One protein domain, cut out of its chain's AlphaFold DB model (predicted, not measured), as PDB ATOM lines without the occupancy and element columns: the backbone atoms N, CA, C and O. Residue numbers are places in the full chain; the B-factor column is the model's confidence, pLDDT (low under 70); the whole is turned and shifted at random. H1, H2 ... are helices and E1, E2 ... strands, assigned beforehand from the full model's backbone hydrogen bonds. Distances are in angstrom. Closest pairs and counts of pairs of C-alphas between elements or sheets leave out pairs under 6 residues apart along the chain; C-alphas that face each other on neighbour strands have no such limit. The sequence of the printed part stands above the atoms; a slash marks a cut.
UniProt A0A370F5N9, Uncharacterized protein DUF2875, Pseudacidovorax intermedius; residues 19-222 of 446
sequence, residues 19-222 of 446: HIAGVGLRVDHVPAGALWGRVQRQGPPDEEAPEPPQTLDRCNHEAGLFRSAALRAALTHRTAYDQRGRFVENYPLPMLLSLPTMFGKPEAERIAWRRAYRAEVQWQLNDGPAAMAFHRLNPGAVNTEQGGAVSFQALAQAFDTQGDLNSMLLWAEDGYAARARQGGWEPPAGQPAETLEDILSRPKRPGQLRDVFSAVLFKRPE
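This is residues 19 to 222 of the 446 residues of the protein "Uncharacterized protein DUF2875" of Pseudacidovorax intermedius (UniProt A0A370F5N9). A twisted slab of five strands, E1 E7 E6 E4 E5, has H2 and H3 over one face, crossed at a steep tilt, and H4 over the other: three layers, with the sheet between helices. H5 and H6 lie by the beginning of H2, the small hairpin E2 and E3 follows its end, and H1 lies beside E1. The 204 printed residues hold six named helices and seven named strands, E1 H1 H2 E2 E3 E4 H3 E5 H4 E6 H5 H6 E7 along the chain; the class is mixed, and so is the large sheet. The whole is compact, with a radius of gyration of the C-alphas of 17.4 A, and spans 51 by 44 by 31 A.

Find C-alpha 19 at (101.331, 78.564, 105.818), where E1, residues 19 to 27, begins; it is 23.7 A long and bends by 54 degrees at residue 22. Across the sheet look next for E7, residues 212 to 219, 23.0 A, ending at (98.197, 79.722, 109.650); E6, 167 to 174, 23.5 A; E4, 92 to 99, 20.7 A; and E5, 136 to 144, 22.6 A, which bends by 57 degrees at residue 141. H3, residues 107 to 126, runs 29.0 A from (100.273, 61.313, 137.445); H2, 56 to 74, 26.7 A; H4, 149 to 161, 18.3 A. Shorter are H1, 32 to 41; H5, 176 to 181; H6, 196 to 201; E2, 76 to 78; and E3, 84 to 86.

E7 is antiparallel to E1 (N 24 to O 215, 2.8 A) and to E6 (N 170 to O 216, 2.9 A); E4 is parallel to E6 (N 171 to O 96, 2.9 A) and to E5 (N 138 to O 93, 2.8 A). H2 is over E1 and E7, its Ala 70 and Gly 24 having C-alphas 4.2 A apart. H3 is on the same face over E5, H4 on the opposite face over E6 and E4. E4, H3, E5 form a strand-helix-strand unit, two parallel neighbour strands joined through a helix; E5, H4, E6 form a split one, with E4 between; both crossovers are right-handed. H2, the hub, touches H3 at a steep tilt of 59 degrees (C-alphas 68 and 124, 5.6 A) and H5 about perpendicular (60 and 177, 5.3 A), and only just touches H6, with 3 pairs within 8 A. In the hairpin, N 77 and O 85 are 3.0 A apart. In the six helices every O i to N i+4 pair is within hydrogen-bond range.

The C-alphas of Tyr 81 and Ala 193 are farthest apart, 52.3 A. The printed part has no cut; the links H1 to H2 and H5 to H6 are long. Low pLDDT marks residues 43 to 49, 103 to 104, 183 to 184 and 187 to 190.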
ATOM      1  N   HIS A  19     100.393  77.458 105.857       98.19
ATOM      2  CA  HIS A  19     101.331  78.564 105.818       98.19
ATOM      3  C   HIS A  19     102.134  78.573 107.116       98.19
ATOM      4  O   HIS A  19     101.557  78.662 108.197       98.19
ATOM      5  N   ILE A  20     103.462  78.545 107.022       98.50
ATOM      6  CA  ILE A  20     104.331  78.837 108.164       98.50
ATOM      7  C   ILE A  20     104.549  80.345 108.189       98.50
ATOM      8  O   ILE A  20     105.132  80.906 107.259       98.50
ATOM      9  N   ALA A  21     104.042  81.008 109.224       97.44
ATOM     10  CA  ALA A  21     103.980  82.465 109.306       97.44
ATOM     11  C   ALA A  21     105.023  83.091 110.233       97.44
ATOM     12  O   ALA A  21     105.350  84.269 110.096       97.44
ATOM     13  N   GLY A  22     105.559  82.307 111.162       96.62
ATOM     14  CA  GLY A  22     106.529  82.779 112.132       96.62
ATOM     15  C   GLY A  22     107.397  81.644 112.640       96.62
ATOM     16  O   GLY A  22     106.935  80.511 112.785       96.62
ATOM     17  N   VAL A  23     108.662  81.963 112.890       96.81
ATOM     18  CA  VAL A  23     109.657  81.036 113.425       96.81
ATOM     19  C   VAL A  23     110.395  81.746 114.544       96.81
ATOM     20  O   VAL A  23     111.012  82.786 114.330       96.81
ATOM     21  N   GLY A  24     110.351  81.156 115.727       96.00
ATOM     22  CA  GLY A  24     111.254  81.451 116.820       96.00
ATOM     23  C   GLY A  24     112.056  80.204 117.123       96.00
ATOM     24  O   GLY A  24     111.484  79.162 117.414       96.00
ATOM     25  N   LEU A  25     113.375  80.295 117.030       95.50
ATOM     26  CA  LEU A  25     114.267  79.194 117.366       95.50
ATOM     27  C   LEU A  25     115.457  79.743 118.135       95.50
ATOM     28  O   LEU A  25     116.084  80.721 117.715       95.50
ATOM     29  N   ARG A  26     115.764  79.088 119.246       93.69
ATOM     30  CA  ARG A  26     117.009  79.250 119.981       93.69
ATOM     31  C   ARG A  26     117.570  77.889 120.339       93.69
ATOM     32  O   ARG A  26     116.818  77.006 120.744       93.69
ATOM     33  N   VAL A  27     118.877  77.753 120.166       91.94
ATOM     34  CA  VAL A  27     119.659  76.616 120.649       91.94
ATOM     35  C   VAL A  27     120.791  77.197 121.475       91.94
ATOM     36  O   VAL A  27     121.601  77.972 120.963       91.94
ATOM     37  N   ASP A  28     120.796  76.875 122.760       89.19
ATOM     38  CA  ASP A  28     121.576  77.556 123.778       89.19
ATOM     39  C   ASP A  28     121.378  79.090 123.646       89.19
ATOM     40  O   ASP A  28     120.245  79.579 123.585       89.19
ATOM     41  N   HIS A  29     122.457  79.869 123.520       87.06
ATOM     42  CA  HIS A  29     122.387  81.330 123.367       87.06
ATOM     43  C   HIS A  29     122.214  81.791 121.910       87.06
ATOM     44  O   HIS A  29     122.194  82.994 121.637       87.06
ATOM     45  N   VAL A  30     122.095  80.862 120.958       88.25
ATOM     46  CA  VAL A  30     122.197  81.163 119.528       88.25
ATOM     47  C   VAL A  30     120.808  81.312 118.899       88.25
ATOM     48  O   VAL A  30     120.013  80.369 118.932       88.25
ATOM     49  N   PRO A  31     120.487  82.472 118.295       88.38
ATOM     50  CA  PRO A  31     119.209  82.690 117.625       88.38
ATOM     51  C   PRO A  31     119.116  82.034 116.240       88.38
ATOM     52  O   PRO A  31     120.120  81.778 115.574       88.38
ATOM     53  N   ALA A  32     117.884  81.865 115.757       86.50
ATOM     54  CA  ALA A  32     117.532  81.208 114.497       86.50
ATOM     55  C   ALA A  32     118.344  81.673 113.272       86.50
ATOM     56  O   ALA A  32     118.821  80.852 112.490       86.50
ATOM     57  N   GLY A  33     118.518  82.986 113.092       81.62
ATOM     58  CA  GLY A  33     119.253  83.528 111.944       81.62
ATOM     59  C   GLY A  33     120.748  83.203 111.971       81.62
ATOM     60  O   GLY A  33     121.321  82.862 110.935       81.62
ATOM     61  N   ALA A  34     121.369  83.253 113.154       85.00
ATOM     62  CA  ALA A  34     122.764  82.850 113.332       85.00
ATOM     63  C   ALA A  34     122.924  81.335 113.132       85.00
ATOM     64  O   ALA A  34     123.842  80.907 112.433       85.00
ATOM     65  N   LEU A  35     121.980  80.537 113.648       87.75
ATOM     66  CA  LEU A  35     121.936  79.090 113.431       87.75
ATOM     67  C   LEU A  35     121.885  78.738 111.942       87.75
ATOM     68  O   LEU A  35     122.677  77.918 111.486       87.75
ATOM     69  N   TRP A  36     121.013  79.388 111.163       88.62
ATOM     70  CA  TRP A  36     120.958  79.154 109.718       88.62
ATOM     71  C   TRP A  36     122.282  79.494 109.026       88.62
ATOM     72  O   TRP A  36     122.781  78.697 108.233       88.62
ATOM     73  N   GLY A  37     122.893  80.636 109.362       85.12
ATOM     74  CA  GLY A  37     124.196  81.017 108.815       85.12
ATOM     75  C   GLY A  37     125.291  79.977 109.088       85.12
ATOM     76  O   GLY A  37     126.109  79.715 108.205       85.12
ATOM     77  N   ARG A  38     125.284  79.350 110.272       83.31
ATOM     78  CA  ARG A  38     126.212  78.262 110.627       83.31
ATOM     79  C   ARG A  38     125.922  76.982 109.851       83.31
ATOM     80  O   ARG A  38     126.829  76.448 109.217       83.31
ATOM     81  N   VAL A  39     124.661  76.542 109.843       85.50
ATOM     82  CA  VAL A  39     124.200  75.349 109.111       85.50
ATOM     83  C   VAL A  39     124.596  75.450 107.636       85.50
ATOM     84  O   VAL A  39     125.158  74.514 107.074       85.50
ATOM     85  N   GLN A  40     124.373  76.612 107.016       84.06
ATOM     86  CA  GLN A  40     124.669  76.836 105.603       84.06
ATOM     87  C   GLN A  40     126.169  76.768 105.285       84.06
ATOM     88  O   GLN A  40     126.543  76.241 104.240       84.06
ATOM     89  N   ARG A  41     127.024  77.295 106.167       83.25
ATOM     90  CA  ARG A  41     128.485  77.249 105.998       83.25
ATOM     91  C   ARG A  41     129.109  75.931 106.450       83.25
ATOM     92  O   ARG A  41     130.319  75.788 106.317       83.25
ATOM     93  N   GLN A  42     128.312  75.002 106.989       75.81
ATOM     94  CA  GLN A  42     128.803  73.797 107.665       75.81
ATOM     95  C   GLN A  42     129.819  74.141 108.770       75.81
ATOM     96  O   GLN A  42     130.805  73.434 108.967       75.81
ATOM     97  N   GLY A  43     129.594  75.268 109.458       68.25
ATOM     98  CA  GLY A  43     130.463  75.717 110.543       68.25
ATOM     99  C   GLY A  43     130.459  74.722 111.709       68.25
ATOM    100  O   GLY A  43     129.453  74.031 111.910       68.25
ATOM    101  N   PRO A  44     131.559  74.627 112.480       68.50
ATOM    102  CA  PRO A  44     131.606  73.739 113.628       68.50
ATOM    103  C   PRO A  44     130.578  74.191 114.677       68.50
ATOM    104  O   PRO A  44     130.429  75.388 114.928       68.50
ATOM    105  N   PRO A  45     129.871  73.256 115.325       65.81
ATOM    106  CA  PRO A  45     128.820  73.608 116.274       65.81
ATOM    107  C   PRO A  45     129.320  74.374 117.509       65.81
ATOM    108  O   PRO A  45     128.551  75.128 118.106       65.81
ATOM    109  N   ASP A  46     130.595  74.210 117.869       63.97
ATOM    110  CA  ASP A  46     131.199  74.794 119.070       63.97
ATOM    111  C   ASP A  46     131.881  76.155 118.823       63.97
ATOM    112  O   ASP A  46     132.547  76.669 119.716       63.97
ATOM    113  N   GLU A  47     131.709  76.760 117.638       64.19
ATOM    114  CA  GLU A  47     132.341  78.044 117.265       64.19
ATOM    115  C   GLU A  47     132.049  79.179 118.269       64.19
ATOM    116  O   GLU A  47     132.883  80.052 118.486       64.19
ATOM    117  N   GLU A  48     130.884  79.143 118.920       63.56
ATOM    118  CA  GLU A  48     130.458  80.116 119.935       63.56
ATOM    119  C   GLU A  48     129.749  79.390 121.093       63.56
ATOM    120  O   GLU A  48     128.607  79.709 121.439       63.56
ATOM    121  N   ALA A  49     130.372  78.338 121.636       66.62
ATOM    122  CA  ALA A  49     129.822  77.651 122.801       66.62
ATOM    123  C   ALA A  49     129.738  78.636 123.988       66.62
ATOM    124  O   ALA A  49     130.745  79.255 124.335       66.62
ATOM    125  N   PRO A  50     128.555  78.820 124.598       72.12
ATOM    126  CA  PRO A  50     128.398  79.733 125.721       72.12
ATOM    127  C   PRO A  50     129.151  79.223 126.948       72.12
ATOM    128  O   PRO A  50     129.321  78.013 127.135       72.12
ATOM    129  N   GLU A  51     129.541  80.157 127.815       84.06
ATOM    130  CA  GLU A  51     130.035  79.812 129.145       84.06
ATOM    131  C   GLU A  51     128.999  78.961 129.895       84.06
ATOM    132  O   GLU A  51     127.795  79.219 129.779       84.06
ATOM    133  N   PRO A  52     129.436  77.969 130.684       86.56
ATOM    134  CA  PRO A  52     128.522  77.125 131.436       86.56
ATOM    135  C   PRO A  52     127.673  77.963 132.401       86.56
ATOM    136  O   PRO A  52     128.175  78.929 132.989       86.56
ATOM    137  N   PRO A  53     126.399  77.602 132.624       87.19
ATOM    138  CA  PRO A  53     125.530  78.347 133.532       87.19
ATOM    139  C   PRO A  53     125.980  78.256 134.998       87.19
ATOM    140  O   PRO A  53     125.547  79.073 135.803       87.19
ATOM    141  N   GLN A  54     126.849  77.305 135.358       91.12
ATOM    142  CA  GLN A  54     127.379  77.018 136.701       91.12
ATOM    143  C   GLN A  54     126.338  76.541 137.720       91.12
ATOM    144  O   GLN A  54     126.618  75.627 138.487       91.12
ATOM    145  N   THR A  55     125.138  77.122 137.733       91.19
ATOM    146  CA  THR A  55     124.065  76.794 138.675       91.19
ATOM    147  C   THR A  55     122.747  76.529 137.958       91.19
ATOM    148  O   THR A  55     122.479  77.037 136.862       91.19
ATOM    149  N   LEU A  56     121.881  75.746 138.604       89.56
ATOM    150  CA  LEU A  56     120.535  75.488 138.099       89.56
ATOM    151  C   LEU A  56     119.692  76.772 138.053       89.56
ATOM    152  O   LEU A  56     118.914  76.946 137.121       89.56
ATOM    153  N   ASP A  57     119.870  77.694 139.001       91.31
ATOM    154  CA  ASP A  57     119.135  78.965 139.023       91.31
ATOM    155  C   ASP A  57     119.476  79.853 137.827       91.31
ATOM    156  O   ASP A  57     118.576  80.409 137.192       91.31
ATOM    157  N   ARG A  58     120.759  79.934 137.459       91.38
ATOM    158  CA  ARG A  58     121.175  80.656 136.255       91.38
ATOM    159  C   ARG A  58     120.653  79.981 134.988       91.38
ATOM    160  O   ARG A  58     120.071  80.663 134.149       91.38
ATOM    161  N   CYS A  59     120.760  78.655 134.894       89.75
ATOM    162  CA  CYS A  59     120.204  77.874 133.784       89.75
ATOM    163  C   CYS A  59     118.682  78.100 133.638       89.75
ATOM    164  O   CYS A  59     118.158  78.344 132.551       89.75
ATOM    165  N   ASN A  60     117.964  78.120 134.761       89.56
ATOM    166  CA  ASN A  60     116.536  78.415 134.839       89.56
ATOM    167  C   ASN A  60     116.197  79.846 134.406       89.56
ATOM    168  O   ASN A  60     115.169  80.059 133.756       89.56
ATOM    169  N   HIS A  61     117.020  80.818 134.788       90.75
ATOM    170  CA  HIS A  61     116.859  82.207 134.379       90.75
ATOM    171  C   HIS A  61     117.041  82.358 132.862       90.75
ATOM    172  O   HIS A  61     116.166  82.904 132.187       90.75
ATOM    173  N   GLU A  62     118.126  81.805 132.315       90.88
ATOM    174  CA  GLU A  62     118.437  81.811 130.881       90.88
ATOM    175  C   GLU A  62     117.333  81.127 130.060       90.88
ATOM    176  O   GLU A  62     116.853  81.703 129.082       90.88
ATOM    177  N   ALA A  63     116.817  79.981 130.516       90.94
ATOM    178  CA  ALA A  63     115.671  79.310 129.900       90.94
ATOM    179  C   ALA A  63     114.429  80.217 129.795       90.94
ATOM    180  O   ALA A  63     113.745  80.227 128.768       90.94
ATOM    181  N   GLY A  64     114.147  81.029 130.821       91.31
ATOM    182  CA  GLY A  64     113.068  82.021 130.779       91.31
ATOM    183  C   GLY A  64     113.284  83.088 129.699       91.31
ATOM    184  O   GLY A  64     112.363  83.405 128.938       91.31
ATOM    185  N   LEU A  65     114.517  83.593 129.572       90.88
ATOM    186  CA  LEU A  65     114.898  84.553 128.528       90.88
ATOM    187  C   LEU A  65     114.780  83.941 127.124       90.88
ATOM    188  O   LEU A  65     114.276  84.586 126.200       90.88
ATOM    189  N   PHE A  66     115.230  82.697 126.951       93.06
ATOM    190  CA  PHE A  66     115.178  81.992 125.671       93.06
ATOM    191  C   PHE A  66     113.746  81.695 125.256       93.06
ATOM    192  O   PHE A  66     113.384  81.967 124.107       93.06
ATOM    193  N   ARG A  67     112.912  81.252 126.201       93.19
ATOM    194  CA  ARG A  67     111.480  81.051 125.992       93.19
ATOM    195  C   ARG A  67     110.799  82.325 125.517       93.19
ATOM    196  O   ARG A  67     110.152  82.328 124.469       93.19
ATOM    197  N   SER A  68     111.003  83.412 126.256       92.00
ATOM    198  CA  SER A  68     110.469  84.731 125.922       92.00
ATOM    199  C   SER A  68     110.870  85.175 124.516       92.00
ATOM    200  O   SER A  68     110.034  85.616 123.727       92.00
ATOM    201  N   ALA A  69     112.145  85.026 124.167       92.25
ATOM    202  CA  ALA A  69     112.638  85.441 122.866       92.25
ATOM    203  C   ALA A  69     112.131  84.566 121.712       92.25
ATOM    204  O   ALA A  69     111.779  85.112 120.669       92.25
ATOM    205  N   ALA A  70     112.052  83.241 121.886       94.88
ATOM    206  CA  ALA A  70     111.522  82.336 120.868       94.88
ATOM    207  C   ALA A  70     110.028  82.598 120.610       94.88
ATOM    208  O   ALA A  70     109.624  82.765 119.461       94.88
ATOM    209  N   LEU A  71     109.215  82.742 121.663       94.38
ATOM    210  CA  LEU A  71     107.802  83.113 121.521       94.38
ATOM    211  C   LEU A  71     107.646  84.458 120.805       94.38
ATOM    212  O   LEU A  71     106.893  84.577 119.839       94.38
ATOM    213  N   ARG A  72     108.410  85.469 121.234       93.19
ATOM    214  CA  ARG A  72     108.378  86.797 120.619       93.19
ATOM    215  C   ARG A  72     108.792  86.752 119.147       93.19
ATOM    216  O   ARG A  72     108.182  87.438 118.333       93.19
ATOM    217  N   ALA A  73     109.808  85.970 118.791       93.94
ATOM    218  CA  ALA A  73     110.266  85.830 117.411       93.94
ATOM    219  C   ALA A  73     109.221  85.144 116.513       93.94
ATOM    220  O   ALA A  73     109.005  85.595 115.393       93.94
ATOM    221  N   ALA A  74     108.509  84.130 117.014       95.69
ATOM    222  CA  ALA A  74     107.447  83.462 116.257       95.69
ATOM    223  C   ALA A  74     106.180  84.313 116.081       95.69
ATOM    224  O   ALA A  74     105.474  84.172 115.086       95.69
ATOM    225  N   LEU A  75     105.881  85.190 117.042       95.56
ATOM    226  CA  LEU A  75     104.661  86.005 117.058       95.56
ATOM    227  C   LEU A  75     104.877  87.436 116.555       95.56
ATOM    228  O   LEU A  75     103.974  88.264 116.646       95.56
ATOM    229  N   THR A  76     106.064  87.757 116.040       93.94
ATOM    230  CA  THR A  76     106.346  89.075 115.459       93.94
ATOM    231  C   THR A  76     107.054  88.953 114.124       93.94
ATOM    232  O   THR A  76     107.675  87.942 113.817       93.94
ATOM    233  N   HIS A  77     106.947  90.000 113.315       93.88
ATOM    234  CA  HIS A  77     107.578  90.057 112.005       93.88
ATOM    235  C   HIS A  77     108.015  91.486 111.675       93.88
ATOM    236  O   HIS A  77     107.542  92.454 112.274       93.88
ATOM    237  N   ARG A  78     108.922  91.622 110.708       92.06
ATOM    238  CA  ARG A  78     109.282  92.912 110.113       92.06
ATOM    239  C   ARG A  78     108.349  93.207 108.949       92.06
ATOM    240  O   ARG A  78     108.230  92.394 108.029       92.06
ATOM    241  N   THR A  79     107.682  94.352 108.996       88.56
ATOM    242  CA  THR A  79     106.841  94.827 107.892       88.56
ATOM    243  C   THR A  79     107.706  95.401 106.768       88.56
ATOM    244  O   THR A  79     108.912  95.595 106.926       88.56
ATOM    245  N   ALA A  80     107.102  95.707 105.617       81.56
ATOM    246  CA  ALA A  80     107.804  96.340 104.495       81.56
ATOM    247  C   ALA A  80     108.450  97.697 104.853       81.56
ATOM    248  O   ALA A  80     109.388  98.117 104.184       81.56
ATOM    249  N   TYR A  81     107.983  98.349 105.923       80.94
ATOM    250  CA  TYR A  81     108.485  99.636 106.415       80.94
ATOM    251  C   TYR A  81     109.451  99.492 107.604       80.94
ATOM    252  O   TYR A  81     109.651 100.451 108.344       80.94
ATOM    253  N   ASP A  82     109.983  98.285 107.831       79.38
ATOM    254  CA  ASP A  82     110.864  97.923 108.957       79.38
ATOM    255  C   ASP A  82     110.257  98.213 110.347       79.38
ATOM    256  O   ASP A  82     110.939  98.288 111.367       79.38
ATOM    257  N   GLN A  83     108.927  98.331 110.404       83.06
ATOM    258  CA  GLN A  83     108.183  98.369 111.655       83.06
ATOM    259  C   GLN A  83     107.959  96.942 112.157       83.06
ATOM    260  O   GLN A  83     107.929  95.975 111.390       83.06
ATOM    261  N   ARG A  84     107.758  96.801 113.467       85.62
ATOM    262  CA  ARG A  84     107.478  95.503 114.078       85.62
ATOM    263  C   ARG A  84     105.984  95.202 114.054       85.62
ATOM    264  O   ARG A  84     105.239  95.703 114.895       85.62
ATOM    265  N   GLY A  85     105.580  94.334 113.135       89.88
ATOM    266  CA  GLY A  85     104.264  93.709 113.147       89.88
ATOM    267  C   GLY A  85     104.175  92.628 114.225       89.88
ATOM    268  O   GLY A  85     105.185  92.038 114.631       89.88
ATOM    269  N   ARG A  86     102.960  92.373 114.706       91.38
ATOM    270  CA  ARG A  86     102.661  91.372 115.737       91.38
ATOM    271  C   ARG A  86     101.514  90.484 115.281       91.38
ATOM    272  O   ARG A  86     100.723  90.881 114.426       91.38
ATOM    273  N   PHE A  87     101.460  89.290 115.850       94.06
ATOM    274  CA  PHE A  87     100.322  88.400 115.716       94.06
ATOM    275  C   PHE A  87      99.071  89.000 116.380       94.06
ATOM    276  O   PHE A  87      99.142  90.022 117.060       94.06
ATOM    277  N   VAL A  88      97.916  88.382 116.139       91.56
ATOM    278  CA  VAL A  88      96.616  88.891 116.583       91.56
ATOM    279  C   VAL A  88      96.554  88.970 118.108       91.56
ATOM    280  O   VAL A  88      96.712  87.958 118.796       91.56
ATOM    281  N   GLU A  89      96.290  90.164 118.631       87.81
ATOM    282  CA  GLU A  89      96.091  90.388 120.064       87.81
ATOM    283  C   GLU A  89      94.754  89.783 120.529       87.81
ATOM    284  O   GLU A  89      93.760  89.764 119.800       87.81
ATOM    285  N   ASN A  90      94.746  89.245 121.751       84.19
ATOM    286  CA  ASN A  90      93.648  88.570 122.454       84.19
ATOM    287  C   ASN A  90      93.000  87.369 121.749       84.19
ATOM    288  O   ASN A  90      92.152  86.707 122.350       84.19
ATOM    289  N   TYR A  91      93.438  87.011 120.545       89.69
ATOM    290  CA  TYR A  91      93.105  85.727 119.950       89.69
ATOM    291  C   TYR A  91      93.729  84.605 120.802       89.69
ATOM    292  O   TYR A  91      94.945  84.620 121.012       89.69
ATOM    293  N   PRO A  92      92.934  83.650 121.323       91.50
ATOM    294  CA  PRO A  92      93.428  82.571 122.170       91.50
ATOM    295  C   PRO A  92      94.131  81.512 121.319       91.50
ATOM    296  O   PRO A  92      93.570  80.452 121.053       91.50
ATOM    297  N   LEU A  93      95.358  81.813 120.893       94.94
ATOM    298  CA  LEU A  93      96.144  81.007 119.964       94.94
ATOM    299  C   LEU A  93      96.285  79.568 120.471       94.94
ATOM    300  O   LEU A  93      97.004  79.352 121.455       94.94
ATOM    301  N   PRO A  94      95.655  78.578 119.807       95.81
ATOM    302  CA  PRO A  94      95.860  77.179 120.140       95.81
ATOM    303  C   PRO A  94      97.346  76.835 120.063       95.81
ATOM    304  O   PRO A  94      98.062  77.287 119.164       95.81
ATOM    305  N   MET A  95      97.824  76.054 121.025       94.81
ATOM    306  CA  MET A  95      99.241  75.722 121.146       94.81
ATOM    307  C   MET A  95      99.413  74.255 121.532       94.81
ATOM    308  O   MET A  95      98.814  73.794 122.503       94.81
ATOM    309  N   LEU A  96     100.252  73.532 120.794       95.50
ATOM    310  CA  LEU A  96     100.678  72.174 121.135       95.50
ATOM    311  C   LEU A  96     102.093  72.221 121.698       95.50
ATOM    312  O   LEU A  96     102.948  72.917 121.150       95.50
ATOM    313  N   LEU A  97     102.320  71.505 122.799       93.56
ATOM    314  CA  LEU A  97     103.576  71.559 123.541       93.56
ATOM    315  C   LEU A  97     104.284  70.208 123.476       93.56
ATOM    316  O   LEU A  97     103.740  69.218 123.963       93.56
ATOM    317  N   SER A  98     105.502  70.213 122.938       93.38
ATOM    318  CA  SER A  98     106.430  69.076 122.930       93.38
ATOM    319  C   SER A  98     107.474  69.311 124.019       93.38
ATOM    320  O   SER A  98     108.300  70.214 123.904       93.38
ATOM    321  N   LEU A  99     107.404  68.549 125.104       91.94
ATOM    322  CA  LEU A  99     108.282  68.696 126.270       91.94
ATOM    323  C   LEU A  99     109.002  67.367 126.537       91.94
ATOM    324  O   LEU A  99     108.522  66.328 126.078       91.94
ATOM    325  N   PRO A 100     110.138  67.352 127.257       88.38
ATOM    326  CA  PRO A 100     110.851  66.110 127.517       88.38
ATOM    327  C   PRO A 100     110.012  65.116 128.324       88.38
ATOM    328  O   PRO A 100     109.056  65.467 129.022       88.38
ATOM    329  N   THR A 101     110.383  63.843 128.218       80.19
ATOM    330  CA  THR A 101     109.744  62.754 128.958       80.19
ATOM    331  C   THR A 101     109.930  62.915 130.468       80.19
ATOM    332  O   THR A 101     111.053  62.964 130.962       80.19
ATOM    333  N   MET A 102     108.819  62.931 131.211       76.56
ATOM    334  CA  MET A 102     108.809  62.972 132.679       76.56
ATOM    335  C   MET A 102     108.882  61.553 133.263       76.56
ATOM    336  O   MET A 102     107.851  60.970 133.623       76.56
ATOM    337  N   PHE A 103     110.085  60.979 133.325       67.25
ATOM    338  CA  PHE A 103     110.301  59.652 133.908       67.25
ATOM    339  C   PHE A 103     110.020  59.641 135.418       67.25
ATOM    340  O   PHE A 103     110.280  60.610 136.128       67.25
ATOM    341  N   GLY A 104     109.433  58.547 135.911       68.31
ATOM    342  CA  GLY A 104     109.300  58.273 137.348       68.31
ATOM    343  C   GLY A 104     108.301  59.127 138.144       68.31
ATOM    344  O   GLY A 104     108.084  58.834 139.316       68.31
ATOM    345  N   LYS A 105     107.652  60.144 137.554       76.81
ATOM    346  CA  LYS A 105     106.695  60.997 138.282       76.81
ATOM    347  C   LYS A 105     105.267  60.433 138.340       76.81
ATOM    348  O   LYS A 105     104.721  60.075 137.289       76.81
ATOM    349  N   PRO A 106     104.611  60.438 139.520       86.00
ATOM    350  CA  PRO A 106     103.190  60.122 139.645       86.00
ATOM    351  C   PRO A 106     102.308  61.047 138.798       86.00
ATOM    352  O   PRO A 106     102.608  62.229 138.622       86.00
ATOM    353  N   GLU A 107     101.166  60.544 138.326       85.69
ATOM    354  CA  GLU A 107     100.273  61.313 137.445       85.69
ATOM    355  C   GLU A 107      99.791  62.631 138.071       85.69
ATOM    356  O   GLU A 107      99.731  63.650 137.384       85.69
ATOM    357  N   ALA A 108      99.514  62.648 139.379       88.12
ATOM    358  CA  ALA A 108      99.090  63.855 140.088       88.12
ATOM    359  C   ALA A 108     100.147  64.977 140.029       88.12
ATOM    360  O   ALA A 108      99.808  66.133 139.764       88.12
ATOM    361  N   GLU A 109     101.430  64.638 140.191       86.06
ATOM    362  CA  GLU A 109     102.532  65.596 140.048       86.06
ATOM    363  C   GLU A 109     102.663  66.084 138.604       86.06
ATOM    364  O   GLU A 109     102.843  67.280 138.373       86.06
ATOM    365  N   ARG A 110     102.501  65.189 137.619       84.19
ATOM    366  CA  ARG A 110     102.519  65.564 136.196       84.19
ATOM    367  C   ARG A 110     101.392  66.541 135.856       84.19
ATOM    368  O   ARG A 110     101.607  67.494 135.110       84.19
ATOM    369  N   ILE A 111     100.190  66.346 136.403       86.38
ATOM    370  CA  ILE A 111      99.060  67.273 136.233       86.38
ATOM    371  C   ILE A 111      99.378  68.644 136.843       86.38
ATOM    372  O   ILE A 111      99.201  69.662 136.167       86.38
ATOM    373  N   ALA A 112      99.863  68.678 138.088       87.44
ATOM    374  CA  ALA A 112     100.211  69.922 138.772       87.44
ATOM    375  C   ALA A 112     101.308  70.693 138.022       87.44
ATOM    376  O   ALA A 112     101.154  71.888 137.758       87.44
ATOM    377  N   TRP A 113     102.362  69.994 137.592       86.69
ATOM    378  CA  TRP A 113     103.447  70.573 136.808       86.69
ATOM    379  C   TRP A 113     102.952  71.142 135.475       86.69
ATOM    380  O   TRP A 113     103.236  72.296 135.166       86.69
ATOM    381  N   ARG A 114     102.135  70.397 134.714       86.56
ATOM    382  CA  ARG A 114     101.565  70.886 133.441       86.56
ATOM    383  C   ARG A 114     100.754  72.167 133.637       86.56
ATOM    384  O   ARG A 114     100.843  73.075 132.815       86.56
ATOM    385  N   ARG A 115      99.980  72.268 134.724       88.25
ATOM    386  CA  ARG A 115      99.222  73.486 135.053       88.25
ATOM    387  C   ARG A 115     100.151  74.665 135.352       88.25
ATOM    388  O   ARG A 115      99.919  75.748 134.820       88.25
ATOM    389  N   ALA A 116     101.186  74.452 136.163       88.94
ATOM    390  CA  ALA A 116     102.169  75.481 136.493       88.94
ATOM    391  C   ALA A 116     102.949  75.945 135.253       88.94
ATOM    392  O   ALA A 116     103.063  77.145 135.017       88.94
ATOM    393  N   TYR A 117     103.395  75.011 134.410       88.56
ATOM    394  CA  TYR A 117     104.127  75.319 133.183       88.56
ATOM    395  C   TYR A 117     103.286  76.146 132.203       88.56
ATOM    396  O   TYR A 117     103.759  77.145 131.674       88.56
ATOM    397  N   ARG A 118     102.004  75.806 132.009       89.06
ATOM    398  CA  ARG A 118     101.092  76.609 131.171       89.06
ATOM    399  C   ARG A 118     100.967  78.053 131.664       89.06
ATOM    400  O   ARG A 118     100.984  78.973 130.848       89.06
ATOM    401  N   ALA A 119     100.862  78.246 132.980       88.75
ATOM    402  CA  ALA A 119     100.826  79.577 133.577       88.75
ATOM    403  C   ALA A 119     102.157  80.321 133.378       88.75
ATOM    404  O   ALA A 119     102.143  81.495 133.022       88.75
ATOM    405  N   GLU A 120     103.294  79.633 133.528       88.38
ATOM    406  CA  GLU A 120     104.619  80.212 133.291       88.38
ATOM    407  C   GLU A 120     104.793  80.666 131.837       88.38
ATOM    408  O   GLU A 120     105.232  81.785 131.601       88.38
ATOM    409  N   VAL A 121     104.437  79.835 130.854       89.75
ATOM    410  CA  VAL A 121     104.543  80.187 129.427       89.75
ATOM    411  C   VAL A 121     103.707  81.434 129.118       89.75
ATOM    412  O   VAL A 121     104.190  82.353 128.457       89.75
ATOM    413  N   GLN A 122     102.469  81.488 129.619       88.62
ATOM    414  CA  GLN A 122     101.592  82.645 129.433       88.62
ATOM    415  C   GLN A 122     102.150  83.906 130.112       88.62
ATOM    416  O   GLN A 122     102.098  84.987 129.523       88.62
ATOM    417  N   TRP A 123     102.709  83.770 131.318       88.25
ATOM    418  CA  TRP A 123     103.361  84.863 132.040       88.25
ATOM    419  C   TRP A 123     104.605  85.368 131.299       88.25
ATOM    420  O   TRP A 123     104.742  86.567 131.088       88.25
ATOM    421  N   GLN A 124     105.472  84.471 130.815       87.31
ATOM    422  CA  GLN A 124     106.673  84.827 130.044       87.31
ATOM    423  C   GLN A 124     106.329  85.631 128.784       87.31
ATOM    424  O   GLN A 124     107.072  86.537 128.409       87.31
ATOM    425  N   LEU A 125     105.195  85.321 128.145       85.94
ATOM    426  CA  LEU A 125     104.711  86.057 126.983       85.94
ATOM    427  C   LEU A 125     104.235  87.477 127.343       85.94
ATOM    428  O   LEU A 125     104.639  88.437 126.687       85.94
ATOM    429  N   ASN A 126     103.385  87.605 128.364       81.94
ATOM    430  CA  ASN A 126     102.697  88.861 128.674       81.94
ATOM    431  C   ASN A 126     103.523  89.799 129.550       81.94
ATOM    432  O   ASN A 126     103.714  90.965 129.209       81.94
ATOM    433  N   ASP A 127     103.990  89.266 130.673       79.12
ATOM    434  CA  ASP A 127     104.605  90.008 131.773       79.12
ATOM    435  C   ASP A 127     106.129  89.817 131.800       79.12
ATOM    436  O   ASP A 127     106.859  90.594 132.417       79.12
ATOM    437  N   GLY A 128     106.616  88.780 131.116       78.62
ATOM    438  CA  GLY A 128     108.031  88.484 130.968       78.62
ATOM    439  C   GLY A 128     108.741  89.306 129.880       78.62
ATOM    440  O   GLY A 128     108.160  90.173 129.220       78.62
ATOM    441  N   PRO A 129     110.032  89.011 129.640       80.88
ATOM    442  CA  PRO A 129     110.878  89.709 128.664       80.88
ATOM    443  C   PRO A 129     110.376  89.689 127.212       80.88
ATOM    444  O   PRO A 129     110.855  90.473 126.384       80.88
ATOM    445  N   ALA A 130     109.432  88.805 126.867       79.69
ATOM    446  CA  ALA A 130     108.799  88.823 125.553       79.69
ATOM    447  C   ALA A 130     108.041  90.140 125.316       79.69
ATOM    448  O   ALA A 130     108.031  90.630 124.184       79.69
ATOM    449  N   ALA A 131     107.481  90.732 126.381       78.56
ATOM    450  CA  ALA A 131     106.738  91.988 126.362       78.56
ATOM    451  C   ALA A 131     105.621  92.009 125.299       78.56
ATOM    452  O   ALA A 131     105.431  92.998 124.589       78.56
ATOM    453  N   MET A 132     104.911  90.887 125.162       82.62
ATOM    454  CA  MET A 132     103.810  90.682 124.221       82.62
ATOM    455  C   MET A 132     102.480  90.710 124.976       82.62
ATOM    456  O   MET A 132     101.695  89.765 124.912       82.62
ATOM    457  N   ALA A 133     102.233  91.801 125.705       77.94
ATOM    458  CA  ALA A 133     100.985  91.994 126.432       77.94
ATOM    459  C   ALA A 133      99.765  91.735 125.531       77.94
ATOM    460  O   ALA A 133      99.805  91.978 124.320       77.94
ATOM    461  N   PHE A 134      98.699  91.211 126.137       78.44
ATOM    462  CA  PHE A 134      97.431  90.863 125.484       78.44
ATOM    463  C   PHE A 134      97.496  89.753 124.442       78.44
ATOM    464  O   PHE A 134      96.477  89.425 123.845       78.44
ATOM    465  N   HIS A 135      98.641  89.107 124.237       87.12
ATOM    466  CA  HIS A 135      98.675  87.894 123.433       87.12
ATOM    467  C   HIS A 135      98.230  86.722 124.303       87.12
ATOM    468  O   HIS A 135      98.759  86.465 125.386       87.12
ATOM    469  N   ARG A 136      97.214  85.998 123.845       87.56
ATOM    470  CA  ARG A 136      96.664  84.866 124.588       87.56
ATOM    471  C   ARG A 136      97.150  83.579 123.952       87.56
ATOM    472  O   ARG A 136      96.991  83.372 122.755       87.56
ATOM    473  N   LEU A 137      97.733  82.713 124.764       91.12
ATOM    474  CA  LEU A 137      98.000  81.335 124.396       91.12
ATOM    475  C   LEU A 137      96.886  80.472 124.976       91.12
ATOM    476  O   LEU A 137      96.446  80.665 126.109       91.12
ATOM    477  N   ASN A 138      96.453  79.492 124.200       90.88
ATOM    478  CA  ASN A 138      95.553  78.446 124.646       90.88
ATOM    479  C   ASN A 138      96.306  77.110 124.590       90.88
ATOM    480  O   ASN A 138      96.168  76.357 123.619       90.88
ATOM    481  N   PRO A 139      97.187  76.841 125.575       85.44
ATOM    482  CA  PRO A 139      97.991  75.629 125.588       85.44
ATOM    483  C   PRO A 139      97.099  74.393 125.728       85.44
ATOM    484  O   PRO A 139      96.500  74.146 126.777       85.44
ATOM    485  N   GLY A 140      97.047  73.612 124.652       81.38
ATOM    486  CA  GLY A 140      96.329  72.353 124.545       81.38
ATOM    487  C   GLY A 140      97.086  71.201 125.205       81.38
ATOM    488  O   GLY A 140      97.659  71.338 126.292       81.38
ATOM    489  N   ALA A 141      97.062  70.028 124.572       78.19
ATOM    490  CA  ALA A 141      97.772  68.855 125.070       78.19
ATOM    491  C   ALA A 141      99.274  69.143 125.245       78.19
ATOM    492  O   ALA A 141      99.928  69.713 124.371       78.19
ATOM    493  N   VAL A 142      99.797  68.748 126.408       83.44
ATOM    494  CA  VAL A 142     101.235  68.703 126.671       83.44
ATOM    495  C   VAL A 142     101.680  67.278 126.393       83.44
ATOM    496  O   VAL A 142     101.357  66.377 127.174       83.44
ATOM    497  N   ASN A 143     102.389  67.092 125.288       86.62
ATOM    498  CA  ASN A 143     102.965  65.815 124.914       86.62
ATOM    499  C   ASN A 143     104.386  65.749 125.459       86.62
ATOM    500  O   ASN A 143     105.216  66.620 125.202       86.62
ATOM    501  N   THR A 144     104.648  64.717 126.247       85.50
ATOM    502  CA  THR A 144     105.993  64.401 126.714       85.50
ATOM    503  C   THR A 144     106.600  63.398 125.745       85.50
ATOM    504  O   THR A 144     106.097  62.276 125.654       85.50
ATOM    505  N   GLU A 145     107.614  63.798 124.989       86.31
ATOM    506  CA  GLU A 145     108.107  63.040 123.838       86.31
ATOM    507  C   GLU A 145     109.611  63.225 123.602       86.31
ATOM    508  O   GLU A 145     110.241  64.111 124.179       86.31
ATOM    509  N   GLN A 146     110.202  62.364 122.768       83.81
ATOM    510  CA  GLN A 146     111.644  62.381 122.509       83.81
ATOM    511  C   GLN A 146     112.033  63.232 121.305       83.81
ATOM    512  O   GLN A 146     113.143  63.762 121.312       83.81
ATOM    513  N   GLY A 147     111.173  63.325 120.281       87.06
ATOM    514  CA  GLY A 147     111.489  64.001 119.021       87.06
ATOM    515  C   GLY A 147     110.510  65.083 118.559       87.06
ATOM    516  O   GLY A 147     110.815  65.770 117.583       87.06
ATOM    517  N   GLY A 148     109.363  65.279 119.211       89.62
ATOM    518  CA  GLY A 148     108.372  66.278 118.777       89.62
ATOM    519  C   GLY A 148     107.417  65.796 117.670       89.62
ATOM    520  O   GLY A 148     106.673  66.605 117.108       89.62
ATOM    521  N   ALA A 149     107.453  64.511 117.294       90.62
ATOM    522  CA  ALA A 149     106.605  63.961 116.237       90.62
ATOM    523  C   ALA A 149     105.120  63.897 116.616       90.62
ATOM    524  O   ALA A 149     104.266  64.148 115.764       90.62
ATOM    525  N   VAL A 150     104.798  63.584 117.874       91.38
ATOM    526  CA  VAL A 150     103.418  63.417 118.352       91.38
ATOM    527  C   VAL A 150     102.689  64.752 118.304       91.38
ATOM    528  O   VAL A 150     101.592  64.838 117.748       91.38
ATOM    529  N   SER A 151     103.311  65.816 118.815       93.62
ATOM    530  CA  SER A 151     102.735  67.163 118.740       93.62
ATOM    531  C   SER A 151     102.570  67.643 117.302       93.62
ATOM    532  O   SER A 151     101.563  68.271 116.979       93.62
ATOM    533  N   PHE A 152     103.510  67.324 116.411       95.00
ATOM    534  CA  PHE A 152     103.385  67.682 115.000       95.00
ATOM    535  C   PHE A 152     102.285  66.886 114.275       95.00
ATOM    536  O   PHE A 152     101.551  67.447 113.462       95.00
ATOM    537  N   GLN A 153     102.105  65.603 114.594       93.44
ATOM    538  CA  GLN A 153     100.994  64.813 114.062       93.44
ATOM    539  C   GLN A 153      99.644  65.367 114.532       93.44
ATOM    540  O   GLN A 153      98.738  65.561 113.720       93.44
ATOM    541  N   ALA A 154      99.521  65.657 115.830       94.69
ATOM    542  CA  ALA A 154      98.331  66.290 116.389       94.69
ATOM    543  C   ALA A 154      98.069  67.657 115.737       94.69
ATOM    544  O   ALA A 154      96.911  68.024 115.528       94.69
ATOM    545  N   LEU A 155      99.130  68.376 115.343       95.88
ATOM    546  CA  LEU A 155      99.003  69.625 114.603       95.88
ATOM    547  C   LEU A 155      98.334  69.429 113.245       95.88
ATOM    548  O   LEU A 155      97.349  70.105 112.945       95.88
ATOM    549  N   ALA A 156      98.853  68.504 112.438       95.19
ATOM    550  CA  ALA A 156      98.293  68.214 111.122       95.19
ATOM    551  C   ALA A 156      96.829  67.752 111.234       95.19
ATOM    552  O   ALA A 156      95.954  68.278 110.546       95.19
ATOM    553  N   GLN A 157      96.539  66.858 112.184       95.12
ATOM    554  CA  GLN A 157      95.185  66.360 112.424       95.12
ATOM    555  C   GLN A 157      94.204  67.470 112.830       95.12
ATOM    556  O   GLN A 157      93.044  67.456 112.410       95.12
ATOM    557  N   ALA A 158      94.634  68.438 113.644       95.44
ATOM    558  CA  ALA A 158      93.772  69.545 114.045       95.44
ATOM    559  C   ALA A 158      93.364  70.400 112.836       95.44
ATOM    560  O   ALA A 158      92.187  70.722 112.696       95.44
ATOM    561  N   PHE A 159      94.295  70.700 111.925       95.88
ATOM    562  CA  PHE A 159      93.970  71.445 110.706       95.88
ATOM    563  C   PHE A 159      93.034  70.673 109.765       95.88
ATOM    564  O   PHE A 159      92.151  71.293 109.175       95.88
ATOM    565  N   ASP A 160      93.158  69.346 109.671       93.75
ATOM    566  CA  ASP A 160      92.258  68.524 108.850       93.75
ATOM    567  C   ASP A 160      90.832  68.431 109.420       93.75
ATOM    568  O   ASP A 160      89.851  68.360 108.677       93.75
ATOM    569  N   THR A 161      90.704  68.413 110.750       93.62
ATOM    570  CA  THR A 161      89.431  68.113 111.432       93.62
ATOM    571  C   THR A 161      88.673  69.345 111.917       93.62
ATOM    572  O   THR A 161      87.477  69.254 112.187       93.62
ATOM    573  N   GLN A 162      89.324  70.505 112.002       94.19
ATOM    574  CA  GLN A 162      88.732  71.737 112.525       94.19
ATOM    575  C   GLN A 162      88.761  72.806 111.437       94.19
ATOM    576  O   GLN A 162      89.781  73.457 111.248       94.19
ATOM    577  N   GLY A 163      87.673  72.980 110.679       91.56
ATOM    578  CA  GLY A 163      87.616  73.893 109.521       91.56
ATOM    579  C   GLY A 163      87.722  75.388 109.859       91.56
ATOM    580  O   GLY A 163      88.111  76.192 109.018       91.56
ATOM    581  N   ASP A 164      87.465  75.753 111.110       92.12
ATOM    582  CA  ASP A 164      87.564  77.109 111.652       92.12
ATOM    583  C   ASP A 164      88.944  77.433 112.255       92.12
ATOM    584  O   ASP A 164      89.204  78.582 112.605       92.12
ATOM    585  N   LEU A 165      89.848  76.447 112.365       95.38
ATOM    586  CA  LEU A 165      91.201  76.650 112.880       95.38
ATOM    587  C   LEU A 165      92.018  77.520 111.912       95.38
ATOM    588  O   LEU A 165      92.452  77.076 110.846       95.38
ATOM    589  N   ASN A 166      92.213  78.780 112.276       95.00
ATOM    590  CA  ASN A 166      92.910  79.790 111.482       95.00
ATOM    591  C   ASN A 166      94.415  79.850 111.778       95.00
ATOM    592  O   ASN A 166      95.191  80.212 110.889       95.00
ATOM    593  N   SER A 167      94.832  79.506 112.998       97.00
ATOM    594  CA  SER A 167      96.232  79.493 113.416       97.00
ATOM    595  C   SER A 167      96.483  78.532 114.565       97.00
ATOM    596  O   SER A 167      95.609  78.294 115.386       97.00
ATOM    597  N   MET A 168      97.710  78.019 114.643       97.31
ATOM    598  CA  MET A 168      98.160  77.213 115.773       97.31
ATOM    599  C   MET A 168      99.674  77.318 115.938       97.31
ATOM    600  O   MET A 168     100.410  77.423 114.955       97.31
ATOM    601  N   LEU A 169     100.135  77.287 117.185       97.75
ATOM    602  CA  LEU A 169     101.547  77.318 117.538       97.75
ATOM    603  C   LEU A 169     102.041  75.911 117.881       97.75
ATOM    604  O   LEU A 169     101.540  75.285 118.816       97.75
ATOM    605  N   LEU A 170     103.055  75.430 117.165       97.31
ATOM    606  CA  LEU A 170     103.849  74.297 117.628       97.31
ATOM    607  C   LEU A 170     104.970  74.834 118.508       97.31
ATOM    608  O   LEU A 170     105.831  75.575 118.033       97.31
ATOM    609  N   TRP A 171     104.948  74.461 119.778       96.62
ATOM    610  CA  TRP A 171     105.974  74.818 120.741       96.62
ATOM    611  C   TRP A 171     106.724  73.583 121.195       96.62
ATOM    612  O   TRP A 171     106.117  72.552 121.493       96.62
ATOM    613  N   ALA A 172     108.038  73.710 121.301       95.56
ATOM    614  CA  ALA A 172     108.850  72.691 121.924       95.56
ATOM    615  C   ALA A 172     109.984  73.300 122.739       95.56
ATOM    616  O   ALA A 172     110.622  74.268 122.317       95.56
ATOM    617  N   GLU A 173     110.224  72.696 123.895       93.94
ATOM    618  CA  GLU A 173     111.298  73.053 124.810       93.94
ATOM    619  C   GLU A 173     111.943  71.770 125.324       93.94
ATOM    620  O   GLU A 173     111.240  70.881 125.796       93.94
ATOM    621  N   ASP A 174     113.267  71.685 125.252       92.88
ATOM    622  CA  ASP A 174     114.058  70.639 125.899       92.88
ATOM    623  C   ASP A 174     115.417  71.223 126.316       92.88
ATOM    624  O   ASP A 174     115.818  72.282 125.836       92.88
ATOM    625  N   GLY A 175     116.109  70.570 127.241       90.62
ATOM    626  CA  GLY A 175     117.360  71.060 127.801       90.62
ATOM    627  C   GLY A 175     117.556  70.690 129.265       90.62
ATOM    628  O   GLY A 175     116.706  70.051 129.892       90.62
ATOM    629  N   TYR A 176     118.675  71.133 129.833       88.06
ATOM    630  CA  TYR A 176     119.016  70.879 131.232       88.06
ATOM    631  C   TYR A 176     118.012  71.551 132.173       88.06
ATOM    632  O   TYR A 176     117.484  70.889 133.066       88.06
ATOM    633  N   ALA A 177     117.673  72.825 131.938       86.81
ATOM    634  CA  ALA A 177     116.687  73.550 132.749       86.81
ATOM    635  C   ALA A 177     115.302  72.884 132.702       86.81
ATOM    636  O   ALA A 177     114.679  72.645 133.740       86.81
ATOM    637  N   ALA A 178     114.835  72.553 131.494       87.81
ATOM    638  CA  ALA A 178     113.524  71.952 131.278       87.81
ATOM    639  C   ALA A 178     113.402  70.601 132.001       87.81
ATOM    640  O   ALA A 178     112.427  70.369 132.717       87.81
ATOM    641  N   ARG A 179     114.419  69.739 131.878       87.44
ATOM    642  CA  ARG A 179     114.455  68.419 132.527       87.44
ATOM    643  C   ARG A 179     114.656  68.503 134.039       87.44
ATOM    644  O   ARG A 179     114.008  67.769 134.782       87.44
ATOM    645  N   ALA A 180     115.492  69.423 134.519       82.06
ATOM    646  CA  ALA A 180     115.733  69.607 135.949       82.06
ATOM    647  C   ALA A 180     114.475  70.080 136.695       82.06
ATOM    648  O   ALA A 180     114.126  69.521 137.734       82.06
ATOM    649  N   ARG A 181     113.722  71.041 136.135       78.81
ATOM    650  CA  ARG A 181     112.431  71.490 136.700       78.81
ATOM    651  C   ARG A 181     111.361  70.404 136.714       78.81
ATOM    652  O   ARG A 181     110.434  70.461 137.516       78.81
ATOM    653  N   GLN A 182     111.477  69.428 135.821       74.81
ATOM    654  CA  GLN A 182     110.602  68.264 135.777       74.81
ATOM    655  C   GLN A 182     110.983  67.193 136.803       74.81
ATOM    656  O   GLN A 182     110.316  66.170 136.845       74.81
ATOM    657  N   GLY A 183     111.991  67.419 137.658       60.34
ATOM    658  CA  GLY A 183     112.281  66.598 138.838       60.34
ATOM    659  C   GLY A 183     112.756  65.175 138.542       60.34
ATOM    660  O   GLY A 183     112.459  64.277 139.323       60.34
ATOM    661  N   GLY A 184     113.452  64.979 137.421       58.81
ATOM    662  CA  GLY A 184     113.931  63.678 136.950       58.81
ATOM    663  C   GLY A 184     115.086  63.827 135.964       58.81
ATOM    664  O   GLY A 184     115.054  63.234 134.892       58.81
ATOM    665  N   TRP A 185     116.062  64.690 136.282       73.44
ATOM    666  CA  TRP A 185     117.286  64.769 135.486       73.44
ATOM    667  C   TRP A 185     117.948  63.389 135.452       73.44
ATOM    668  O   TRP A 185     118.457  62.909 136.462       73.44
ATOM    669  N   GLU A 186     117.951  62.791 134.269       70.56
ATOM    670  CA  GLU A 186     118.735  61.612 133.942       70.56
ATOM    671  C   GLU A 186     119.613  61.960 132.737       70.56
ATOM    672  O   GLU A 186     119.136  62.634 131.807       70.56
ATOM    673  N   PRO A 187     120.889  61.528 132.730       68.50
ATOM    674  CA  PRO A 187     121.730  61.693 131.560       68.50
ATOM    675  C   PRO A 187     121.040  61.014 130.365       68.50
ATOM    676  O   PRO A 187     120.582  59.874 130.486       68.50
ATOM    677  N   PRO A 188     120.930  61.691 129.207       69.56
ATOM    678  CA  PRO A 188     120.373  61.077 128.012       69.56
ATOM    679  C   PRO A 188     121.088  59.766 127.673       69.56
ATOM    680  O   PRO A 188     122.291  59.627 127.905       69.56
ATOM    681  N   ALA A 189     120.356  58.818 127.086       68.44
ATOM    682  CA  ALA A 189     120.920  57.539 126.672       68.44
ATOM    683  C   ALA A 189     122.179  57.746 125.808       68.44
ATOM    684  O   ALA A 189     122.162  58.505 124.839       68.44
ATOM    685  N   GLY A 190     123.275  57.077 126.178       68.06
ATOM    686  CA  GLY A 190     124.569  57.198 125.498       68.06
ATOM    687  C   GLY A 190     125.465  58.343 125.985       68.06
ATOM    688  O   GLY A 190     126.574  58.480 125.470       68.06
ATOM    689  N   GLN A 191     125.042  59.140 126.973       71.94
ATOM    690  CA  GLN A 191     125.912  60.121 127.633       71.94
ATOM    691  C   GLN A 191     126.564  59.541 128.901       71.94
ATOM    692  O   GLN A 191     125.987  58.655 129.536       71.94
ATOM    693  N   PRO A 192     127.767  60.019 129.287       74.75
ATOM    694  CA  PRO A 192     128.404  59.620 130.538       74.75
ATOM    695  C   PRO A 192     127.507  59.896 131.751       74.75
ATOM    696  O   PRO A 192     126.783  60.891 131.786       74.75
ATOM    697  N   ALA A 193     127.592  59.026 132.759       79.69
ATOM    698  CA  ALA A 193     126.923  59.227 134.036       79.69
ATOM    699  C   ALA A 193     127.622  60.355 134.817       79.69
ATOM    700  O   ALA A 193     128.555  60.115 135.577       79.69
ATOM    701  N   GLU A 194     127.189  61.590 134.579       83.38
ATOM    702  CA  GLU A 194     127.638  62.801 135.270       83.38
ATOM    703  C   GLU A 194     126.466  63.412 136.049       83.38
ATOM    704  O   GLU A 194     125.301  63.304 135.640       83.38
ATOM    705  N   THR A 195     126.760  64.063 137.177       86.56
ATOM    706  CA  THR A 195     125.727  64.791 137.921       86.56
ATOM    707  C   THR A 195     125.294  66.034 137.139       86.56
ATOM    708  O   THR A 195     126.032  66.552 136.298       86.56
ATOM    709  N   LEU A 196     124.087  66.544 137.408       86.94
ATOM    710  CA  LEU A 196     123.645  67.801 136.799       86.94
ATOM    711  C   LEU A 196     124.602  68.953 137.145       86.94
ATOM    712  O   LEU A 196     124.886  69.782 136.290       86.94
ATOM    713  N   GLU A 197     125.123  68.990 138.371       87.88
ATOM    714  CA  GLU A 197     126.062  70.020 138.830       87.88
ATOM    715  C   GLU A 197     127.380  69.994 138.039       87.88
ATOM    716  O   GLU A 197     127.831  71.031 137.545       87.88
ATOM    717  N   ASP A 198     127.942  68.803 137.813       88.94
ATOM    718  CA  ASP A 198     129.150  68.642 136.993       88.94
ATOM    719  C   ASP A 198     128.911  69.099 135.553       88.94
ATOM    720  O   ASP A 198     129.754  69.756 134.947       88.94
ATOM    721  N   ILE A 199     127.739  68.791 134.993       87.88
ATOM    722  CA  ILE A 199     127.384  69.185 133.628       87.88
ATOM    723  C   ILE A 199     127.218  70.702 133.512       87.88
ATOM    724  O   ILE A 199     127.690  71.289 132.540       87.88
ATOM    725  N   LEU A 200     126.556  71.335 134.483       89.44
ATOM    726  CA  LEU A 200     126.308  72.779 134.476       89.44
ATOM    727  C   LEU A 200     127.581  73.599 134.732       89.44
ATOM    728  O   LEU A 200     127.613  74.772 134.363       89.44
ATOM    729  N   SER A 201     128.616  73.014 135.340       90.50
ATOM    730  CA  SER A 201     129.867  73.705 135.686       90.50
ATOM    731  C   SER A 201     130.942  73.672 134.596       90.50
ATOM    732  O   SER A 201     131.923  74.412 134.692       90.50
ATOM    733  N   ARG A 202     130.767  72.879 133.529       89.44
ATOM    734  CA  ARG A 202     131.750  72.742 132.442       89.44
ATOM    735  C   ARG A 202     131.180  73.079 131.061       89.44
ATOM    736  O   ARG A 202     129.968  73.001 130.860       89.44
ATOM    737  N   PRO A 203     132.035  73.375 130.063       86.69
ATOM    738  CA  PRO A 203     131.591  73.546 128.683       86.69
ATOM    739  C   PRO A 203     130.831  72.318 128.158       86.69
ATOM    740  O   PRO A 203     131.175  71.165 128.469       86.69
ATOM    741  N   LYS A 204     129.797  72.564 127.342       83.50
ATOM    742  CA  LYS A 204     129.046  71.495 126.666       83.50
ATOM    743  C   LYS A 204     129.952  70.783 125.664       83.50
ATOM    744  O   LYS A 204     130.674  71.424 124.909       83.50
ATOM    745  N   ARG A 205     129.898  69.451 125.650       82.44
ATOM    746  CA  ARG A 205     130.638  68.616 124.692       82.44
ATOM    747  C   ARG A 205     129.783  68.346 123.444       82.44
ATOM    748  O   ARG A 205     128.554  68.303 123.562       82.44
ATOM    749  N   PRO A 206     130.396  68.085 122.275       79.12
ATOM    750  CA  PRO A 206     129.678  67.610 121.097       79.12
ATOM    751  C   PRO A 206     128.773  66.417 121.413       79.12
ATOM    752  O   PRO A 206     129.168  65.501 122.134       79.12
ATOM    753  N   GLY A 207     127.555  66.424 120.872       80.56
ATOM    754  CA  GLY A 207     126.590  65.337 121.070       80.56
ATOM    755  C   GLY A 207     125.796  65.409 122.379       80.56
ATOM    756  O   GLY A 207     124.836  64.657 122.533       80.56
ATOM    757  N   GLN A 208     126.134  66.319 123.300       86.50
ATOM    758  CA  GLN A 208     125.360  66.512 124.530       86.50
ATOM    759  C   GLN A 208     124.020  67.199 124.282       86.50
ATOM    760  O   GLN A 208     123.792  67.787 123.227       86.50
ATOM    761  N   LEU A 209     123.135  67.131 125.278       88.62
ATOM    762  CA  LEU A 209     121.843  67.803 125.216       88.62
ATOM    763  C   LEU A 209     122.039  69.321 125.126       88.62
ATOM    764  O   LEU A 209     122.792  69.928 125.895       88.62
ATOM    765  N   ARG A 210     121.339  69.928 124.175       89.88
ATOM    766  CA  ARG A 210     121.299  71.368 123.950       89.88
ATOM    767  C   ARG A 210     120.000  71.936 124.503       89.88
ATOM    768  O   ARG A 210     118.971  71.266 124.493       89.88
ATOM    769  N   ASP A 211     120.067  73.166 125.001       91.81
ATOM    770  CA  ASP A 211     118.876  73.863 125.470       91.81
ATOM    771  C   ASP A 211     118.172  74.435 124.243       91.81
ATOM    772  O   ASP A 211     118.661  75.370 123.615       91.81
ATOM    773  N   VAL A 212     117.052  73.847 123.842       94.38
ATOM    774  CA  VAL A 212     116.337  74.223 122.625       94.38
ATOM    775  C   VAL A 212     114.962  74.770 122.956       94.38
ATOM    776  O   VAL A 212     114.189  74.173 123.699       94.38
ATOM    777  N   PHE A 213     114.650  75.910 122.351       96.00
ATOM    778  CA  PHE A 213     113.363  76.583 122.459       96.00
ATOM    779  C   PHE A 213     112.897  76.889 121.048       96.00
ATOM    780  O   PHE A 213     113.536  77.661 120.328       96.00
ATOM    781  N   SER A 214     111.795  76.272 120.636       96.69
ATOM    782  CA  SER A 214     111.272  76.422 119.285       96.69
ATOM    783  C   SER A 214     109.779  76.720 119.289       96.69
ATOM    784  O   SER A 214     109.002  76.138 120.042       96.69
ATOM    785  N   ALA A 215     109.396  77.650 118.428       97.12
ATOM    786  CA  ALA A 215     108.046  78.127 118.215       97.12
ATOM    787  C   ALA A 215     107.829  78.258 116.707       97.12
ATOM    788  O   ALA A 215     108.482  79.071 116.051       97.12
ATOM    789  N   VAL A 216     106.916  77.470 116.147       98.19
ATOM    790  CA  VAL A 216     106.554  77.542 114.727       98.19
ATOM    791  C   VAL A 216     105.074  77.877 114.630       98.19
ATOM    792  O   VAL A 216     104.220  77.102 115.062       98.19
ATOM    793  N   LEU A 217     104.775  79.062 114.101       98.38
ATOM    794  CA  LEU A 217     103.411  79.541 113.925       98.38
ATOM    795  C   LEU A 217     102.883  79.097 112.563       98.38
ATOM    796  O   LEU A 217     103.395  79.518 111.523       98.38
ATOM    797  N   PHE A 218     101.814  78.311 112.585       98.44
ATOM    798  CA  PHE A 218     101.067  77.915 111.401       98.44
ATOM    799  C   PHE A 218      99.824  78.785 111.243       98.44
ATOM    800  O   PHE A 218      99.192  79.189 112.225       98.44
ATOM    801  N   LYS A 219      99.450  79.060 109.996       96.56
ATOM    802  CA  LYS A 219      98.197  79.722 109.650       96.56
ATOM    803  C   LYS A 219      97.522  79.051 108.456       96.56
ATOM    804  O   LYS A 219      98.184  78.467 107.596       96.56
ATOM    805  N   ARG A 220      96.203  79.190 108.404       95.75
ATOM    806  CA  ARG A 220      95.349  78.784 107.290       95.75
ATOM    807  C   ARG A 220      94.463  79.973 106.897       95.75
ATOM    808  O   ARG A 220      93.380  80.123 107.466       95.75
ATOM    809  N   PRO A 221      94.943  80.865 106.007       93.69
ATOM    810  CA  PRO A 221      94.277  82.134 105.714       93.69
ATOM    811  C   PRO A 221      92.820  81.983 105.275       93.69
ATOM    812  O   PRO A 221      91.968  82.759 105.693       93.69
ATOM    813  N   GLU A 222      92.513  80.941 104.507       91.75
ATOM    814  CA  GLU A 222      91.163  80.645 104.033       91.75
ATOM    815  C   GLU A 222      90.164  80.374 105.169       91.75
ATOM    816  O   GLU A 222      88.982  80.686 105.026       91.75
TER     817      GLU A 222